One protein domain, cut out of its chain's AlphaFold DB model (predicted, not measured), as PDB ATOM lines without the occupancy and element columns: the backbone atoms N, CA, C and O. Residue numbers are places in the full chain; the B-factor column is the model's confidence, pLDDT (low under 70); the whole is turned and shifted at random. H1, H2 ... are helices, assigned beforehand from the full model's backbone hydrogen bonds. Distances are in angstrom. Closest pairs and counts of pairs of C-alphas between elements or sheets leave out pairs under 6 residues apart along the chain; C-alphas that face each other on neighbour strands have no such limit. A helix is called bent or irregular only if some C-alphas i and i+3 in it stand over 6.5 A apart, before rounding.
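Overview. This is residues 96 to 219 of the 417 residues of the protein "uncharacterized protein LOC117148757 isoform X2" of Drosophila mauritiana (UniProt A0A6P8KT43). This is a rounded ball of helices built round H4, which runs through the middle, with H1, H2 and H7 packed round it at different angles. H3 lies between H1 on one side and the short helices H5 and H6 on the other. The printed part has 124 residues, with seven named helices, H1 to H7 in order along the chain, and no named strand; its class is all helix. It is compact, with a radius of gyration of the C-alphas of 13.2 A, and spans 36 by 31 by 30 A.

Arrangement. Start at H1, residues 96 to 106, and go on to H2, residues 119 to 136: they form a helical hairpin, opposite ways at a shallow tilt of 22 degrees. H2 touches H1 with residues 130 to 136 alone, and the closest C-alphas, of Ala 96 and Leu 133, are 5.6 A apart. H2 is irregular, with C-alphas 125 and 128 7.4 A apart, and has a kink of 53 degrees near residue 126. Next come H3, residues 139 to 149, and H4, residues 163 to 175, which with H1 make a bundle, three helices grouped together. H3 touches H1 the same way at a shallow tilt of 21 degrees, closest at the C-alphas of Arg 101 and Cys 145, 6.4 A. H3 and H4, a helical hairpin, only just touch, with 3 pairs of C-alphas within 8 A, closest at Leu 146 and Pro 165, 6.6 A. H4 touches H2 at a steep tilt of 59 degrees, closest at the C-alphas of Cys 134 and Phe 172, 6.1 A. H5, residues 179 to 187, touches H3, closest at the C-alphas of Glu 139 and Lys 181, 5.6 A. H6, residues 189 to 192, only just touches H3, with 3 pairs of C-alphas within 8 A, closest at Val 147 and Leu 192, 6.0 A. H7, residues 196 to 212, touches H4 at a steep tilt of 49 degrees, closest at the C-alphas of Ala 170 and Val 206, 5.2 A; H3 and H7 are apart. Every O i to N i+4 pair is within hydrogen-bond range in H4, H5 and H7, against 6 of 7 in H1, 12 of 14 in H2 and 6 of 7 in H3; H6 is too short for such a pair.

Along the chain. Find C-alpha 96 at (16.244, -23.369, -30.911), where H1 begins. H2 is 25.0 A from first to last C-alpha, H4 18.2 A and H7 24.7 A. H7 ends at C-alpha 212, (20.908, -9.727, -48.108).

Size, cuts and confidence. The C-alphas farthest apart, of Pro 154 and Lys 216, are 37.7 A apart. The links H1 to H2 and H3 to H4 are long. The printed part has no cut, and pLDDT is under 70 at residues 112 to 117.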
ATOM      1  N   ALA A  96      15.761 -24.499 -30.113       92.00
ATOM      2  CA  ALA A  96      16.244 -23.369 -30.911       92.00
ATOM      3  C   ALA A  96      17.358 -22.569 -30.208       92.00
ATOM      4  O   ALA A  96      18.339 -22.173 -30.840       92.00
ATOM      5  N   ILE A  97      17.246 -22.387 -28.887       94.44
ATOM      6  CA  ILE A  97      18.266 -21.713 -28.078       94.44
ATOM      7  C   ILE A  97      19.594 -22.480 -28.055       94.44
ATOM      8  O   ILE A  97      20.658 -21.872 -28.159       94.44
ATOM      9  N   ASP A  98      19.557 -23.810 -28.005       92.19
ATOM     10  CA  ASP A  98      20.763 -24.640 -27.992       92.19
ATOM     11  C   ASP A  98      21.434 -24.674 -29.365       92.19
ATOM     12  O   ASP A  98      22.663 -24.641 -29.455       92.19
ATOM     13  N   LYS A  99      20.646 -24.609 -30.445       92.69
ATOM     14  CA  LYS A  99      21.175 -24.383 -31.799       92.69
ATOM     15  C   LYS A  99      21.880 -23.030 -31.917       92.69
ATOM     16  O   LYS A  99      22.950 -22.965 -32.521       92.69
ATOM     17  N   LEU A 100      21.340 -21.963 -31.317       94.06
ATOM     18  CA  LEU A 100      22.002 -20.650 -31.286       94.06
ATOM     19  C   LEU A 100      23.290 -20.669 -30.455       94.06
ATOM     20  O   LEU A 100      24.309 -20.139 -30.905       94.06
ATOM     21  N   ARG A 101      23.279 -21.314 -29.280       92.50
ATOM     22  CA  ARG A 101      24.490 -21.507 -28.463       92.50
ATOM     23  C   ARG A 101      25.557 -22.250 -29.261       92.50
ATOM     24  O   ARG A 101      26.683 -21.770 -29.359       92.50
ATOM     25  N   ARG A 102      25.190 -23.358 -29.911       91.00
ATOM     26  CA  ARG A 102      26.087 -24.133 -30.780       91.00
ATOM     27  C   ARG A 102      26.643 -23.289 -31.926       91.00
ATOM     28  O   ARG A 102      27.854 -23.298 -32.159       91.00
ATOM     29  N   PHE A 103      25.788 -22.507 -32.584       91.69
ATOM     30  CA  PHE A 103      26.200 -21.601 -33.653       91.69
ATOM     31  C   PHE A 103      27.249 -20.589 -33.177       91.69
ATOM     32  O   PHE A 103      28.218 -20.356 -33.892       91.69
ATOM     33  N   CYS A 104      27.116 -20.037 -31.967       91.12
ATOM     34  CA  CYS A 104      28.075 -19.063 -31.434       91.12
ATOM     35  C   CYS A 104      29.511 -19.610 -31.334       91.12
ATOM     36  O   CYS A 104      30.452 -18.840 -31.492       91.12
ATOM     37  N   PHE A 105      29.693 -20.915 -31.105       87.00
ATOM     38  CA  PHE A 105      31.024 -21.530 -31.019       87.00
ATOM     39  C   PHE A 105      31.519 -22.091 -32.352       87.00
ATOM     40  O   PHE A 105      32.716 -22.057 -32.632       87.00
ATOM     41  N   ILE A 106      30.613 -22.645 -33.158       85.12
ATOM     42  CA  ILE A 106      30.967 -23.525 -34.279       85.12
ATOM     43  C   ILE A 106      30.640 -22.890 -35.643       85.12
ATOM     44  O   ILE A 106      31.128 -23.343 -36.674       85.12
ATOM     45  N   GLY A 107      29.836 -21.826 -35.678       84.25
ATOM     46  CA  GLY A 107      29.437 -21.131 -36.909       84.25
ATOM     47  C   GLY A 107      28.501 -21.917 -37.815       84.25
ATOM     48  O   GLY A 107      28.347 -21.578 -38.986       84.25
ATOM     49  N   SER A 108      27.884 -22.959 -37.270       82.88
ATOM     50  CA  SER A 108      26.905 -23.807 -37.932       82.88
ATOM     51  C   SER A 108      25.996 -24.430 -36.874       82.88
ATOM     52  O   SER A 108      26.406 -24.656 -35.731       82.88
ATOM     53  N   THR A 109      24.736 -24.642 -37.243       78.00
ATOM     54  CA  THR A 109      23.691 -25.200 -36.377       78.00
ATOM     55  C   THR A 109      23.757 -26.722 -36.301       78.00
ATOM     56  O   THR A 109      23.462 -27.298 -35.250       78.00
ATOM     57  N   ASP A 110      24.199 -27.365 -37.384       72.75
ATOM     58  CA  ASP A 110      24.027 -28.806 -37.590       72.75
ATOM     59  C   ASP A 110      25.374 -29.544 -37.679       72.75
ATOM     60  O   ASP A 110      25.568 -30.554 -36.997       72.75
ATOM     61  N   GLU A 111      26.355 -28.984 -38.397       71.69
ATOM     62  CA  GLU A 111      27.676 -29.599 -38.627       71.69
ATOM     63  C   GLU A 111      28.846 -28.768 -38.072       71.69
ATOM     64  O   GLU A 111      28.789 -27.540 -38.103       71.69
ATOM     65  N   PRO A 112      29.943 -29.385 -37.597       62.88
ATOM     66  CA  PRO A 112      31.120 -28.648 -37.160       62.88
ATOM     67  C   PRO A 112      31.913 -28.034 -38.322       62.88
ATOM     68  O   PRO A 112      32.602 -28.741 -39.051       62.88
ATOM     69  N   VAL A 113      31.878 -26.701 -38.465       63.03
ATOM     70  CA  VAL A 113      32.609 -25.976 -39.521       63.03
ATOM     71  C   VAL A 113      33.663 -25.043 -38.922       63.03
ATOM     72  O   VAL A 113      33.401 -23.897 -38.576       63.03
ATOM     73  N   TYR A 114      34.919 -25.489 -38.890       61.50
ATOM     74  CA  TYR A 114      36.042 -24.641 -38.453       61.50
ATOM     75  C   TYR A 114      36.646 -23.789 -39.580       61.50
ATOM     76  O   TYR A 114      37.496 -22.925 -39.343       61.50
ATOM     77  N   ALA A 115      36.211 -23.995 -40.828       62.03
ATOM     78  CA  ALA A 115      36.678 -23.202 -41.955       62.03
ATOM     79  C   ALA A 115      36.169 -21.757 -41.846       62.03
ATOM     80  O   ALA A 115      35.058 -21.493 -41.391       62.03
ATOM     81  N   ARG A 116      36.992 -20.788 -42.267       66.69
ATOM     82  CA  ARG A 116      36.609 -19.370 -42.325       66.69
ATOM     83  C   ARG A 116      36.099 -19.021 -43.728       66.69
ATOM     84  O   ARG A 116      36.944 -18.653 -44.568       66.69
ATOM     85  N   PRO A 117      34.777 -19.098 -43.998       66.88
ATOM     86  CA  PRO A 117      34.216 -18.537 -45.219       66.88
ATOM     87  C   PRO A 117      34.516 -17.036 -45.293       66.88
ATOM     88  O   PRO A 117      34.855 -16.381 -44.301       66.88
ATOM     89  N   ALA A 118      34.452 -16.476 -46.499       77.31
ATOM     90  CA  ALA A 118      34.434 -15.025 -46.631       77.31
ATOM     91  C   ALA A 118      33.228 -14.475 -45.853       77.31
ATOM     92  O   ALA A 118      32.180 -15.110 -45.830       77.31
ATOM     93  N   LEU A 119      33.377 -13.301 -45.235       80.12
ATOM     94  CA  LEU A 119      32.339 -12.730 -44.370       80.12
ATOM     95  C   LEU A 119      30.992 -12.562 -45.098       80.12
ATOM     96  O   LEU A 119      29.953 -12.705 -44.476       80.12
ATOM     97  N   ASP A 120      31.011 -12.299 -46.409       82.44
ATOM     98  CA  ASP A 120      29.796 -12.227 -47.235       82.44
ATOM     99  C   ASP A 120      29.093 -13.591 -47.317       82.44
ATOM    100  O   ASP A 120      27.933 -13.709 -46.938       82.44
ATOM    101  N   LEU A 121      29.838 -14.637 -47.690       83.31
ATOM    102  CA  LEU A 121      29.331 -16.006 -47.803       83.31
ATOM    103  C   LEU A 121      28.832 -16.549 -46.454       83.31
ATOM    104  O   LEU A 121      27.838 -17.262 -46.394       83.31
ATOM    105  N   ALA A 122      29.502 -16.182 -45.357       85.00
ATOM    106  CA  ALA A 122      29.085 -16.551 -44.006       85.00
ATOM    107  C   ALA A 122      27.698 -15.993 -43.657       85.00
ATOM    108  O   ALA A 122      26.899 -16.676 -43.023       85.00
ATOM    109  N   VAL A 123      27.418 -14.750 -44.060       88.38
ATOM    110  CA  VAL A 123      26.121 -14.110 -43.820       88.38
ATOM    111  C   VAL A 123      25.063 -14.716 -44.734       88.38
ATOM    112  O   VAL A 123      24.007 -15.091 -44.243       88.38
ATOM    113  N   GLU A 124      25.350 -14.845 -46.030       89.38
ATOM    114  CA  GLU A 124      24.413 -15.383 -47.025       89.38
ATOM    115  C   GLU A 124      23.951 -16.804 -46.670       89.38
ATOM    116  O   GLU A 124      22.749 -17.064 -46.654       89.38
ATOM    117  N   ASN A 125      24.877 -17.687 -46.286       88.62
ATOM    118  CA  ASN A 125      24.558 -19.081 -45.968       88.62
ATOM    119  C   ASN A 125      23.742 -19.237 -44.678       88.62
ATOM    120  O   ASN A 125      22.889 -20.113 -44.592       88.62
ATOM    121  N   ASN A 126      24.006 -18.407 -43.664       91.12
ATOM    122  CA  ASN A 126      23.415 -18.579 -42.333       91.12
ATOM    123  C   ASN A 126      22.184 -17.698 -42.090       91.12
ATOM    124  O   ASN A 126      21.477 -17.886 -41.101       91.12
ATOM    125  N   PHE A 127      21.919 -16.714 -42.955       94.19
ATOM    126  CA  PHE A 127      20.894 -15.701 -42.706       94.19
ATOM    127  C   PHE A 127      19.494 -16.297 -42.500       94.19
ATOM    128  O   PHE A 127      18.818 -15.921 -41.543       94.19
ATOM    129  N   ALA A 128      19.064 -17.212 -43.376       93.62
ATOM    130  CA  ALA A 128      17.724 -17.799 -43.317       93.62
ATOM    131  C   ALA A 128      17.507 -18.580 -42.010       93.62
ATOM    132  O   ALA A 128      16.565 -18.285 -41.274       93.62
ATOM    133  N   SER A 129      18.436 -19.479 -41.673       93.69
ATOM    134  CA  SER A 129      18.375 -20.294 -40.457       93.69
ATOM    135  C   SER A 129      18.436 -19.441 -39.187       93.69
ATOM    136  O   SER A 129      17.648 -19.632 -38.264       93.69
ATOM    137  N   LEU A 130      19.322 -18.439 -39.135       95.25
ATOM    138  CA  LEU A 130      19.418 -17.541 -37.979       95.25
ATOM    139  C   LEU A 130      18.174 -16.670 -37.810       95.25
ATOM    140  O   LEU A 130      17.763 -16.419 -36.677       95.25
ATOM    141  N   LYS A 131      17.568 -16.207 -38.910       96.00
ATOM    142  CA  LYS A 131      16.308 -15.457 -38.869       96.00
ATOM    143  C   LYS A 131      15.205 -16.303 -38.234       96.00
ATOM    144  O   LYS A 131      14.490 -15.795 -37.373       96.00
ATOM    145  N   GLU A 132      15.083 -17.560 -38.650       95.06
ATOM    146  CA  GLU A 132      14.101 -18.493 -38.104       95.06
ATOM    147  C   GLU A 132      14.354 -18.757 -36.613       95.06
ATOM    148  O   GLU A 132      13.466 -18.522 -35.793       95.06
ATOM    149  N   LEU A 133      15.581 -19.123 -36.231       94.81
ATOM    150  CA  LEU A 133      15.934 -19.389 -34.831       94.81
ATOM    151  C   LEU A 133      15.703 -18.174 -33.923       94.81
ATOM    152  O   LEU A 133      15.140 -18.305 -32.841       94.81
ATOM    153  N   CYS A 134      16.066 -16.972 -34.378       95.38
ATOM    154  CA  CYS A 134      15.837 -15.737 -33.625       95.38
ATOM    155  C   CYS A 134      14.347 -15.416 -33.424       95.38
ATOM    156  O   CYS A 134      14.016 -14.660 -32.515       95.38
ATOM    157  N   SER A 135      13.452 -15.941 -34.269       93.69
ATOM    158  CA  SER A 135      12.000 -15.756 -34.119       93.69
ATOM    159  C   SER A 135      11.375 -16.705 -33.091       93.69
ATOM    160  O   SER A 135      10.326 -16.389 -32.535       93.69
ATOM    161  N   GLN A 136      12.033 -17.835 -32.814       93.81
ATOM    162  CA  GLN A 136      11.558 -18.887 -31.908       93.81
ATOM    163  C   GLN A 136      12.042 -18.708 -30.459       93.81
ATOM    164  O   GLN A 136      11.530 -19.366 -29.560       93.81
ATOM    165  N   VAL A 137      13.026 -17.837 -30.225       93.56
ATOM    166  CA  VAL A 137      13.683 -17.648 -28.922       93.56
ATOM    167  C   VAL A 137      13.181 -16.372 -28.242       93.56
ATOM    168  O   VAL A 137      12.947 -15.351 -28.901       93.56
ATOM    169  N   SER A 138      13.013 -16.409 -26.917       93.38
ATOM    170  CA  SER A 138      12.646 -15.214 -26.152       93.38
ATOM    171  C   SER A 138      13.809 -14.217 -26.058       93.38
ATOM    172  O   SER A 138      14.987 -14.566 -26.128       93.38
ATOM    173  N   GLU A 139      13.498 -12.937 -25.872       93.12
ATOM    174  CA  GLU A 139      14.511 -11.890 -25.739       93.12
ATOM    175  C   GLU A 139      15.447 -12.113 -24.544       93.12
ATOM    176  O   GLU A 139      16.632 -11.802 -24.645       93.12
ATOM    177  N   ASN A 140      14.943 -12.683 -23.445       93.75
ATOM    178  CA  ASN A 140      15.734 -12.950 -22.246       93.75
ATOM    179  C   ASN A 140      16.723 -14.089 -22.491       93.75
ATOM    180  O   ASN A 140      17.914 -13.911 -22.250       93.75
ATOM    181  N   GLU A 141      16.268 -15.204 -23.070       95.06
ATOM    182  CA  GLU A 141      17.142 -16.328 -23.431       95.06
ATOM    183  C   GLU A 141      18.220 -15.904 -24.433       95.06
ATOM    184  O   GLU A 141      19.383 -16.294 -24.307       95.06
ATOM    185  N   LEU A 142      17.861 -15.070 -25.417       95.50
ATOM    186  CA  LEU A 142      18.821 -14.550 -26.385       95.50
ATOM    187  C   LEU A 142      19.868 -13.654 -25.714       95.50
ATOM    188  O   LEU A 142      21.058 -13.770 -26.016       95.50
ATOM    189  N   VAL A 143      19.449 -12.763 -24.810       94.94
ATOM    190  CA  VAL A 143      20.373 -11.905 -24.054       94.94
ATOM    191  C   VAL A 143      21.293 -12.744 -23.186       94.94
ATOM    192  O   VAL A 143      22.496 -12.513 -23.222       94.94
ATOM    193  N   GLU A 144      20.773 -13.718 -22.445       94.62
ATOM    194  CA  GLU A 144      21.586 -14.608 -21.613       94.62
ATOM    195  C   GLU A 144      22.602 -15.389 -22.451       94.62
ATOM    196  O   GLU A 144      23.789 -15.421 -22.119       94.62
ATOM    197  N   CYS A 145      22.167 -15.940 -23.588       95.06
ATOM    198  CA  CYS A 145      23.052 -16.608 -24.535       95.06
ATOM    199  C   CYS A 145      24.175 -15.675 -24.999       95.06
ATOM    200  O   CYS A 145      25.347 -16.035 -24.898       95.06
ATOM    201  N   LEU A 146      23.842 -14.471 -25.469       95.62
ATOM    202  CA  LEU A 146      24.830 -13.523 -25.981       95.62
ATOM    203  C   LEU A 146      25.749 -12.982 -24.879       95.62
ATOM    204  O   LEU A 146      26.946 -12.875 -25.114       95.62
ATOM    205  N   VAL A 147      25.236 -12.692 -23.681       94.75
ATOM    206  CA  VAL A 147      26.046 -12.265 -22.525       94.75
ATOM    207  C   VAL A 147      27.003 -13.371 -22.092       94.75
ATOM    208  O   VAL A 147      28.101 -13.069 -21.644       94.75
ATOM    209  N   SER A 148      26.629 -14.645 -22.243       93.81
ATOM    210  CA  SER A 148      27.514 -15.750 -21.865       93.81
ATOM    211  C   SER A 148      28.765 -15.854 -22.747       93.81
ATOM    212  O   SER A 148      29.798 -16.329 -22.275       93.81
ATOM    213  N   VAL A 149      28.682 -15.404 -24.006       93.19
ATOM    214  CA  VAL A 149      29.741 -15.565 -25.018       93.19
ATOM    215  C   VAL A 149      30.399 -14.244 -25.437       93.19
ATOM    216  O   VAL A 149      31.562 -14.244 -25.825       93.19
ATOM    217  N   LEU A 150      29.721 -13.102 -25.330       93.69
ATOM    218  CA  LEU A 150      30.246 -11.780 -25.688       93.69
ATOM    219  C   LEU A 150      30.611 -10.936 -24.458       93.69
ATOM    220  O   LEU A 150      30.201 -11.209 -23.333       93.69
ATOM    221  N   GLY A 151      31.331  -9.841 -24.701       89.94
ATOM    222  CA  GLY A 151      31.614  -8.829 -23.692       89.94
ATOM    223  C   GLY A 151      32.553  -9.333 -22.600       89.94
ATOM    224  O   GLY A 151      33.711  -9.633 -22.875       89.94
ATOM    225  N   SER A 152      32.066  -9.363 -21.361       86.88
ATOM    226  CA  SER A 152      32.778  -9.929 -20.201       86.88
ATOM    227  C   SER A 152      32.163 -11.257 -19.750       86.88
ATOM    228  O   SER A 152      32.204 -11.592 -18.567       86.88
ATOM    229  N   GLY A 153      31.536 -11.977 -20.681       88.88
ATOM    230  CA  GLY A 153      30.925 -13.273 -20.432       88.88
ATOM    231  C   GLY A 153      31.940 -14.351 -20.045       88.88
ATOM    232  O   GLY A 153      33.098 -14.293 -20.465       88.88
ATOM    233  N   PRO A 154      31.514 -15.382 -19.293       88.69
ATOM    234  CA  PRO A 154      32.388 -16.469 -18.849       88.69
ATOM    235  C   PRO A 154      33.024 -17.252 -20.004       88.69
ATOM    236  O   PRO A 154      34.116 -17.783 -19.847       88.69
ATOM    237  N   ASN A 155      32.374 -17.314 -21.172       87.69
ATOM    238  CA  ASN A 155      32.868 -18.094 -22.307       87.69
ATOM    239  C   ASN A 155      33.588 -17.256 -23.370       87.69
ATOM    240  O   ASN A 155      33.985 -17.803 -24.399       87.69
ATOM    241  N   THR A 156      33.760 -15.946 -23.165       84.44
ATOM    242  CA  THR A 156      34.355 -15.064 -24.181       84.44
ATOM    243  C   THR A 156      35.785 -15.470 -24.542       84.44
ATOM    244  O   THR A 156      36.145 -15.446 -25.716       84.44
ATOM    245  N   GLU A 157      36.581 -15.922 -23.571       80.31
ATOM    246  CA  GLU A 157      37.954 -16.401 -23.808       80.31
ATOM    247  C   GLU A 157      38.009 -17.750 -24.544       80.31
ATOM    248  O   GLU A 157      39.013 -18.089 -25.170       80.31
ATOM    249  N   HIS A 158      36.920 -18.521 -24.488       82.19
ATOM    250  CA  HIS A 158      36.808 -19.836 -25.117       82.19
ATOM    251  C   HIS A 158      36.254 -19.774 -26.543       82.19
ATOM    252  O   HIS A 158      36.293 -20.776 -27.261       82.19
ATOM    253  N   LEU A 159      35.753 -18.615 -26.978       81.69
ATOM    254  CA  LEU A 159      35.267 -18.446 -28.339       81.69
ATOM    255  C   LEU A 159      36.417 -18.539 -29.352       81.69
ATOM    256  O   LEU A 159      37.395 -17.793 -29.250       81.69
ATOM    257  N   PRO A 160      36.281 -19.356 -30.414       78.25
ATOM    258  CA  PRO A 160      37.255 -19.363 -31.503       78.25
ATOM    259  C   PRO A 160      37.360 -18.004 -32.211       78.25
ATOM    260  O   PRO A 160      38.439 -17.630 -32.684       78.25
ATOM    261  N   ARG A 161      36.232 -17.284 -32.322       80.75
ATOM    262  CA  ARG A 161      36.126 -15.934 -32.895       80.75
ATOM    263  C   ARG A 161      34.793 -15.263 -32.497       80.75
ATOM    264  O   ARG A 161      33.843 -15.970 -32.172       80.75
ATOM    265  N   PRO A 162      34.703 -13.921 -32.537       87.94
ATOM    266  CA  PRO A 162      33.480 -13.192 -32.185       87.94
ATOM    267  C   PRO A 162      32.479 -13.044 -33.350       87.94
ATOM    268  O   PRO A 162      31.379 -12.537 -33.144       87.94
ATOM    269  N   ASP A 163      32.841 -13.438 -34.577       90.56
ATOM    270  CA  ASP A 163      32.047 -13.227 -35.798       90.56
ATOM    271  C   ASP A 163      30.619 -13.813 -35.680       90.56
ATOM    272  O   ASP A 163      29.646 -13.134 -36.013       90.56
ATOM    273  N   GLU A 164      30.486 -15.041 -35.177       91.75
ATOM    274  CA  GLU A 164      29.224 -15.780 -35.050       91.75
ATOM    275  C   GLU A 164      28.219 -15.133 -34.086       91.75
ATOM    276  O   GLU A 164      27.121 -14.781 -34.529       91.75
ATOM    277  N   PRO A 165      28.535 -14.927 -32.793       94.69
ATOM    278  CA  PRO A 165      27.590 -14.298 -31.872       94.69
ATOM    279  C   PRO A 165      27.241 -12.859 -32.282       94.69
ATOM    280  O   PRO A 165      26.099 -12.420 -32.115       94.69
ATOM    281  N   LEU A 166      28.176 -12.122 -32.896       96.38
ATOM    282  CA  LEU A 166      27.881 -10.797 -33.453       96.38
ATOM    283  C   LEU A 166      26.954 -10.868 -34.676       96.38
ATOM    284  O   LEU A 166      26.155  -9.948 -34.885       96.38
ATOM    285  N   LEU A 167      27.027 -11.937 -35.474       96.06
ATOM    286  CA  LEU A 167      26.107 -12.169 -36.588       96.06
ATOM    287  C   LEU A 167      24.695 -12.464 -36.077       96.06
ATOM    288  O   LEU A 167      23.747 -11.879 -36.598       96.06
ATOM    289  N   VAL A 168      24.550 -13.277 -35.025       96.88
ATOM    290  CA  VAL A 168      23.251 -13.509 -34.365       96.88
ATOM    291  C   VAL A 168      22.627 -12.176 -33.938       96.88
ATOM    292  O   VAL A 168      21.490 -11.874 -34.310       96.88
ATOM    293  N   LEU A 169      23.392 -11.321 -33.251       97.38
ATOM    294  CA  LEU A 169      22.933  -9.990 -32.838       97.38
ATOM    295  C   LEU A 169      22.541  -9.100 -34.036       97.38
ATOM    296  O   LEU A 169      21.532  -8.389 -33.991       97.38
ATOM    297  N   ALA A 170      23.324  -9.131 -35.120       96.94
ATOM    298  CA  ALA A 170      23.056  -8.354 -36.330       96.94
ATOM    299  C   ALA A 170      21.780  -8.811 -37.055       96.94
ATOM    300  O   ALA A 170      20.992  -7.962 -37.484       96.94
ATOM    301  N   VAL A 171      21.565 -10.128 -37.171       96.69
ATOM    302  CA  VAL A 171      20.341 -10.711 -37.738       96.69
ATOM    303  C   VAL A 171      19.146 -10.326 -36.878       96.69
ATOM    304  O   VAL A 171      18.208  -9.730 -37.405       96.69
ATOM    305  N   PHE A 172      19.224 -10.531 -35.559       96.81
ATOM    306  CA  PHE A 172      18.147 -10.184 -34.632       96.81
ATOM    307  C   PHE A 172      17.719  -8.713 -34.757       96.81
ATOM    308  O   PHE A 172      16.540  -8.416 -34.946       96.81
ATOM    309  N   PHE A 173      18.658  -7.760 -34.746       96.00
ATOM    310  CA  PHE A 173      18.308  -6.343 -34.920       96.00
ATOM    311  C   PHE A 173      17.757  -5.990 -36.304       96.00
ATOM    312  O   PHE A 173      17.126  -4.936 -36.444       96.00
ATOM    313  N   ALA A 174      18.016  -6.803 -37.328       93.94
ATOM    314  CA  ALA A 174      17.541  -6.564 -38.683       93.94
ATOM    315  C   ALA A 174      16.155  -7.169 -38.961       93.94
ATOM    316  O   ALA A 174      15.458  -6.631 -39.835       93.94
ATOM    317  N   THR A 175      15.788  -8.243 -38.254       93.94
ATOM    318  CA  THR A 175      14.588  -9.056 -38.511       93.94
ATOM    319  C   THR A 175      13.546  -9.013 -37.393       93.94
ATOM    320  O   THR A 175      12.381  -9.251 -37.683       93.94
ATOM    321  N   CYS A 176      13.911  -8.681 -36.149       94.00
ATOM    322  CA  CYS A 176      12.961  -8.611 -35.036       94.00
ATOM    323  C   CYS A 176      11.928  -7.495 -35.261       94.00
ATOM    324  O   CYS A 176      12.284  -6.310 -35.294       94.00
ATOM    325  N   GLU A 177      10.656  -7.873 -35.390       90.56
ATOM    326  CA  GLU A 177       9.532  -6.955 -35.620       90.56
ATOM    327  C   GLU A 177       9.102  -6.252 -34.324       90.56
ATOM    328  O   GLU A 177       8.947  -5.026 -34.309       90.56
ATOM    329  N   ASP A 178       9.039  -6.994 -33.213       93.88
ATOM    330  CA  ASP A 178       8.641  -6.482 -31.899       93.88
ATOM    331  C   ASP A 178       9.634  -5.436 -31.363       93.88
ATOM    332  O   ASP A 178      10.806  -5.702 -31.077       93.88
ATOM    333  N   GLU A 179       9.149  -4.204 -31.207       93.25
ATOM    334  CA  GLU A 179       9.946  -3.093 -30.706       93.25
ATOM    335  C   GLU A 179      10.370  -3.258 -29.244       93.25
ATOM    336  O   GLU A 179      11.469  -2.817 -28.890       93.25
ATOM    337  N   LYS A 180       9.559  -3.904 -28.399       93.75
ATOM    338  CA  LYS A 180       9.890  -4.122 -26.984       93.75
ATOM    339  C   LYS A 180      11.065  -5.084 -26.859       93.75
ATOM    340  O   LYS A 180      12.077  -4.713 -26.261       93.75
ATOM    341  N   LYS A 181      10.987  -6.243 -27.524       94.44
ATOM    342  CA  LYS A 181      12.077  -7.236 -27.575       94.44
ATOM    343  C   LYS A 181      13.357  -6.626 -28.124       94.44
ATOM    344  O   LYS A 181      14.424  -6.699 -27.512       94.44
ATOM    345  N   ARG A 182      13.243  -5.922 -29.252       95.75
ATOM    346  CA  ARG A 182      14.376  -5.248 -29.890       95.75
ATOM    347  C   ARG A 182      15.019  -4.198 -28.980       95.75
ATOM    348  O   ARG A 182      16.244  -4.073 -28.964       95.75
ATOM    349  N   ASN A 183      14.222  -3.447 -28.219       95.06
ATOM    350  CA  ASN A 183      14.728  -2.469 -27.259       95.06
ATOM    351  C   ASN A 183      15.376  -3.118 -26.029       95.06
ATOM    352  O   ASN A 183      16.399  -2.600 -25.583       95.06
ATOM    353  N   ALA A 184      14.843  -4.234 -25.526       94.75
ATOM    354  CA  ALA A 184      15.433  -4.978 -24.413       94.75
ATOM    355  C   ALA A 184      16.864  -5.430 -24.746       94.75
ATOM    356  O   ALA A 184      17.805  -5.088 -24.028       94.75
ATOM    357  N   VAL A 185      17.058  -6.062 -25.910       96.06
ATOM    358  CA  VAL A 185      18.395  -6.471 -26.379       96.06
ATOM    359  C   VAL A 185      19.291  -5.255 -26.654       96.06
ATOM    360  O   VAL A 185      20.461  -5.237 -26.274       96.06
ATOM    361  N   ARG A 186      18.752  -4.183 -27.260       96.69
ATOM    362  CA  ARG A 186      19.503  -2.935 -27.513       96.69
ATOM    363  C   ARG A 186      20.049  -2.307 -26.232       96.69
ATOM    364  O   ARG A 186      21.142  -1.747 -26.265       96.69
ATOM    365  N   ASN A 187      19.311  -2.368 -25.127       95.69
ATOM    366  CA  ASN A 187      19.754  -1.790 -23.859       95.69
ATOM    367  C   ASN A 187      20.984  -2.512 -23.285       95.69
ATOM    368  O   ASN A 187      21.753  -1.889 -22.564       95.69
ATOM    369  N   ARG A 188      21.217  -3.774 -23.666       96.19
ATOM    370  CA  ARG A 188      22.398  -4.569 -23.281       96.19
ATOM    371  C   ARG A 188      23.566  -4.441 -24.261       96.19
ATOM    372  O   ARG A 188      24.622  -5.020 -24.049       96.19
ATOM    373  N   PHE A 189      23.409  -3.676 -25.342       97.06
ATOM    374  CA  PHE A 189      24.393  -3.599 -26.426       97.06
ATOM    375  C   PHE A 189      25.794  -3.173 -25.966       97.06
ATOM    376  O   PHE A 189      26.790  -3.658 -26.494       97.06
ATOM    377  N   THR A 190      25.878  -2.270 -24.990       95.75
ATOM    378  CA  THR A 190      27.153  -1.777 -24.445       95.75
ATOM    379  C   THR A 190      27.881  -2.810 -23.602       95.75
ATOM    380  O   THR A 190      29.106  -2.761 -23.521       95.75
ATOM    381  N   ASP A 191      27.129  -3.750 -23.036       94.69
ATOM    382  CA  ASP A 191      27.648  -4.847 -22.226       94.69
ATOM    383  C   ASP A 191      28.121  -5.988 -23.138       94.69
ATOM    384  O   ASP A 191      29.148  -6.606 -22.882       94.69
ATOM    385  N   LEU A 192      27.403  -6.218 -24.244       95.50
ATOM    386  CA  LEU A 192      27.749  -7.221 -25.256       95.50
ATOM    387  C   LEU A 192      28.972  -6.813 -26.089       95.50
ATOM    388  O   LEU A 192      29.832  -7.633 -26.387       95.50
ATOM    389  N   ILE A 193      29.055  -5.546 -26.495       95.69
ATOM    390  CA  ILE A 193      30.144  -5.050 -27.339       95.69
ATOM    391  C   ILE A 193      31.059  -4.183 -26.483       95.69
ATOM    392  O   ILE A 193      30.822  -2.990 -26.307       95.69
ATOM    393  N   THR A 194      32.138  -4.754 -25.961       91.12
ATOM    394  CA  THR A 194      33.067  -4.020 -25.088       91.12
ATOM    395  C   THR A 194      34.187  -3.347 -25.882       91.12
ATOM    396  O   THR A 194      34.544  -2.199 -25.579       91.12
ATOM    397  N   SER A 195      34.688  -4.008 -26.934       90.50
ATOM    398  CA  SER A 195      35.853  -3.576 -27.711       90.50
ATOM    399  C   SER A 195      35.510  -2.800 -28.996       90.50
ATOM    400  O   SER A 195      34.429  -2.921 -29.573       90.50
ATOM    401  N   GLU A 196      36.466  -1.989 -29.469       92.25
ATOM    402  CA  GLU A 196      36.395  -1.294 -30.767       92.25
ATOM    403  C   GLU A 196      36.293  -2.290 -31.933       92.25
ATOM    404  O   GLU A 196      35.513  -2.097 -32.867       92.25
ATOM    405  N   SER A 197      37.072  -3.373 -31.869       89.81
ATOM    406  CA  SER A 197      37.132  -4.391 -32.918       89.81
ATOM    407  C   SER A 197      35.776  -5.067 -33.112       89.81
ATOM    408  O   SER A 197      35.334  -5.213 -34.253       89.81
ATOM    409  N   ASP A 198      35.092  -5.393 -32.013       93.44
ATOM    410  CA  ASP A 198      33.766  -6.017 -32.042       93.44
ATOM    411  C   ASP A 198      32.718  -5.059 -32.602       93.44
ATOM    412  O   ASP A 198      31.900  -5.459 -33.427       93.44
ATOM    413  N   LEU A 199      32.778  -3.769 -32.241       95.94
ATOM    414  CA  LEU A 199      31.886  -2.757 -32.810       95.94
ATOM    415  C   LEU A 199      32.052  -2.663 -34.331       95.94
ATOM    416  O   LEU A 199      31.063  -2.657 -35.070       95.94
ATOM    417  N   LEU A 200      33.294  -2.562 -34.810       94.38
ATOM    418  CA  LEU A 200      33.568  -2.422 -36.239       94.38
ATOM    419  C   LEU A 200      33.197  -3.696 -37.014       94.38
ATOM    420  O   LEU A 200      32.688  -3.591 -38.135       94.38
ATOM    421  N   LEU A 201      33.400  -4.877 -36.425       93.81
ATOM    422  CA  LEU A 201      32.976  -6.159 -36.994       93.81
ATOM    423  C   LEU A 201      31.449  -6.282 -37.032       93.81
ATOM    424  O   LEU A 201      30.882  -6.575 -38.085       93.81
ATOM    425  N   PHE A 202      30.767  -5.967 -35.934       96.69
ATOM    426  CA  PHE A 202      29.309  -5.924 -35.867       96.69
ATOM    427  C   PHE A 202      28.723  -5.007 -36.947       96.69
ATOM    428  O   PHE A 202      27.827  -5.393 -37.695       96.69
ATOM    429  N   VAL A 203      29.277  -3.807 -37.110       95.56
ATOM    430  CA  VAL A 203      28.855  -2.859 -38.150       95.56
ATOM    431  C   VAL A 203      29.043  -3.430 -39.557       95.56
ATOM    432  O   VAL A 203      28.199  -3.230 -40.438       95.56
ATOM    433  N   GLN A 204      30.143  -4.141 -39.783       94.31
ATOM    434  CA  GLN A 204      30.412  -4.833 -41.037       94.31
ATOM    435  C   GLN A 204      29.421  -5.973 -41.311       94.31
ATOM    436  O   GLN A 204      29.046  -6.169 -42.470       94.31
ATOM    437  N   LEU A 205      28.997  -6.702 -40.279       95.56
ATOM    438  CA  LEU A 205      27.977  -7.748 -40.364       95.56
ATOM    439  C   LEU A 205      26.598  -7.147 -40.648       95.56
ATOM    440  O   LEU A 205      25.932  -7.574 -41.586       95.56
ATOM    441  N   VAL A 206      26.210  -6.078 -39.945       95.56
ATOM    442  CA  VAL A 206      24.943  -5.372 -40.191       95.56
ATOM    443  C   VAL A 206      24.843  -4.899 -41.639       95.56
ATOM    444  O   VAL A 206      23.819  -5.125 -42.277       95.56
ATOM    445  N   LYS A 207      25.901  -4.288 -42.193       94.00
ATOM    446  CA  LYS A 207      25.915  -3.849 -43.602       94.00
ATOM    447  C   LYS A 207      25.641  -5.005 -44.572       94.00
ATOM    448  O   LYS A 207      24.940  -4.810 -45.560       94.00
ATOM    449  N   ARG A 208      26.177  -6.194 -44.288       93.75
ATOM    450  CA  ARG A 208      25.971  -7.403 -45.102       93.75
ATOM    451  C   ARG A 208      24.565  -7.957 -44.952       93.75
ATOM    452  O   ARG A 208      23.920  -8.218 -45.957       93.75
ATOM    453  N   VAL A 209      24.056  -8.035 -43.725       95.00
ATOM    454  CA  VAL A 209      22.674  -8.453 -43.460       95.00
ATOM    455  C   VAL A 209      21.678  -7.525 -44.165       95.00
ATOM    456  O   VAL A 209      20.734  -7.997 -44.788       95.00
ATOM    457  N   GLN A 210      21.900  -6.203 -44.146       93.50
ATOM    458  CA  GLN A 210      21.046  -5.271 -44.896       93.50
ATOM    459  C   GLN A 210      21.135  -5.469 -46.413       93.50
ATOM    460  O   GLN A 210      20.137  -5.258 -47.096       93.50
ATOM    461  N   LYS A 211      22.301  -5.874 -46.937       92.88
ATOM    462  CA  LYS A 211      22.477  -6.201 -48.357       92.88
ATOM    463  C   LYS A 211      21.687  -7.456 -48.743       92.88
ATOM    464  O   LYS A 211      21.018  -7.424 -49.765       92.88
ATOM    465  N   VAL A 212      21.721  -8.507 -47.917       93.62
ATOM    466  CA  VAL A 212      20.908  -9.727 -48.108       93.62
ATOM    467  C   VAL A 212      19.411  -9.410 -48.061       93.62
ATOM    468  O   VAL A 212      18.632  -9.963 -48.821       93.62
ATOM    469  N   LEU A 213      19.012  -8.469 -47.206       92.62
ATOM    470  CA  LEU A 213      17.639  -7.964 -47.120       92.62
ATOM    471  C   LEU A 213      17.279  -6.926 -48.203       92.62
ATOM    472  O   LEU A 213      16.223  -6.303 -48.101       92.62
ATOM    473  N   GLU A 214      18.170  -6.671 -49.165       92.25
ATOM    474  CA  GLU A 214      18.002  -5.698 -50.256       92.25
ATOM    475  C   GLU A 214      17.600  -4.282 -49.790       92.25
ATOM    476  O   GLU A 214      16.965  -3.499 -50.505       92.25
ATOM    477  N   ARG A 215      17.986  -3.897 -48.565       89.12
ATOM    478  CA  ARG A 215      17.619  -2.592 -48.005       89.12
ATOM    479  C   ARG A 215      18.552  -1.498 -48.512       89.12
ATOM    480  O   ARG A 215      19.773  -1.578 -48.395       89.12
ATOM    481  N   LYS A 216      17.963  -0.382 -48.957       84.44
ATOM    482  CA  LYS A 216      18.705   0.812 -49.414       84.44
ATOM    483  C   LYS A 216      19.535   1.479 -48.311       84.44
ATOM    484  O   LYS A 216      20.523   2.147 -48.601       84.44
ATOM    485  N   THR A 217      19.122   1.345 -47.047       85.06
ATOM    486  CA  THR A 217      19.815   1.978 -45.916       85.06
ATOM    487  C   THR A 217      20.663   0.959 -45.155       85.06
ATOM    488  O   THR A 217      20.152  -0.088 -44.762       85.06
ATOM    489  N   PRO A 218      21.950   1.253 -44.891       80.00
ATOM    490  CA  PRO A 218      22.849   0.286 -44.265       80.00
ATOM    491  C   PRO A 218      22.614   0.115 -42.762       80.00
ATOM    492  O   PRO A 218      23.000  -0.910 -42.215       80.00
ATOM    493  N   PHE A 219      22.006   1.097 -42.083       90.75
ATOM    494  CA  PHE A 219      21.707   1.031 -40.650       90.75
ATOM    495  C   PHE A 219      20.266   1.444 -40.386       90.75
ATOM    496  O   PHE A 219      19.860   2.548 -40.751       90.75
TER     497      PHE A 219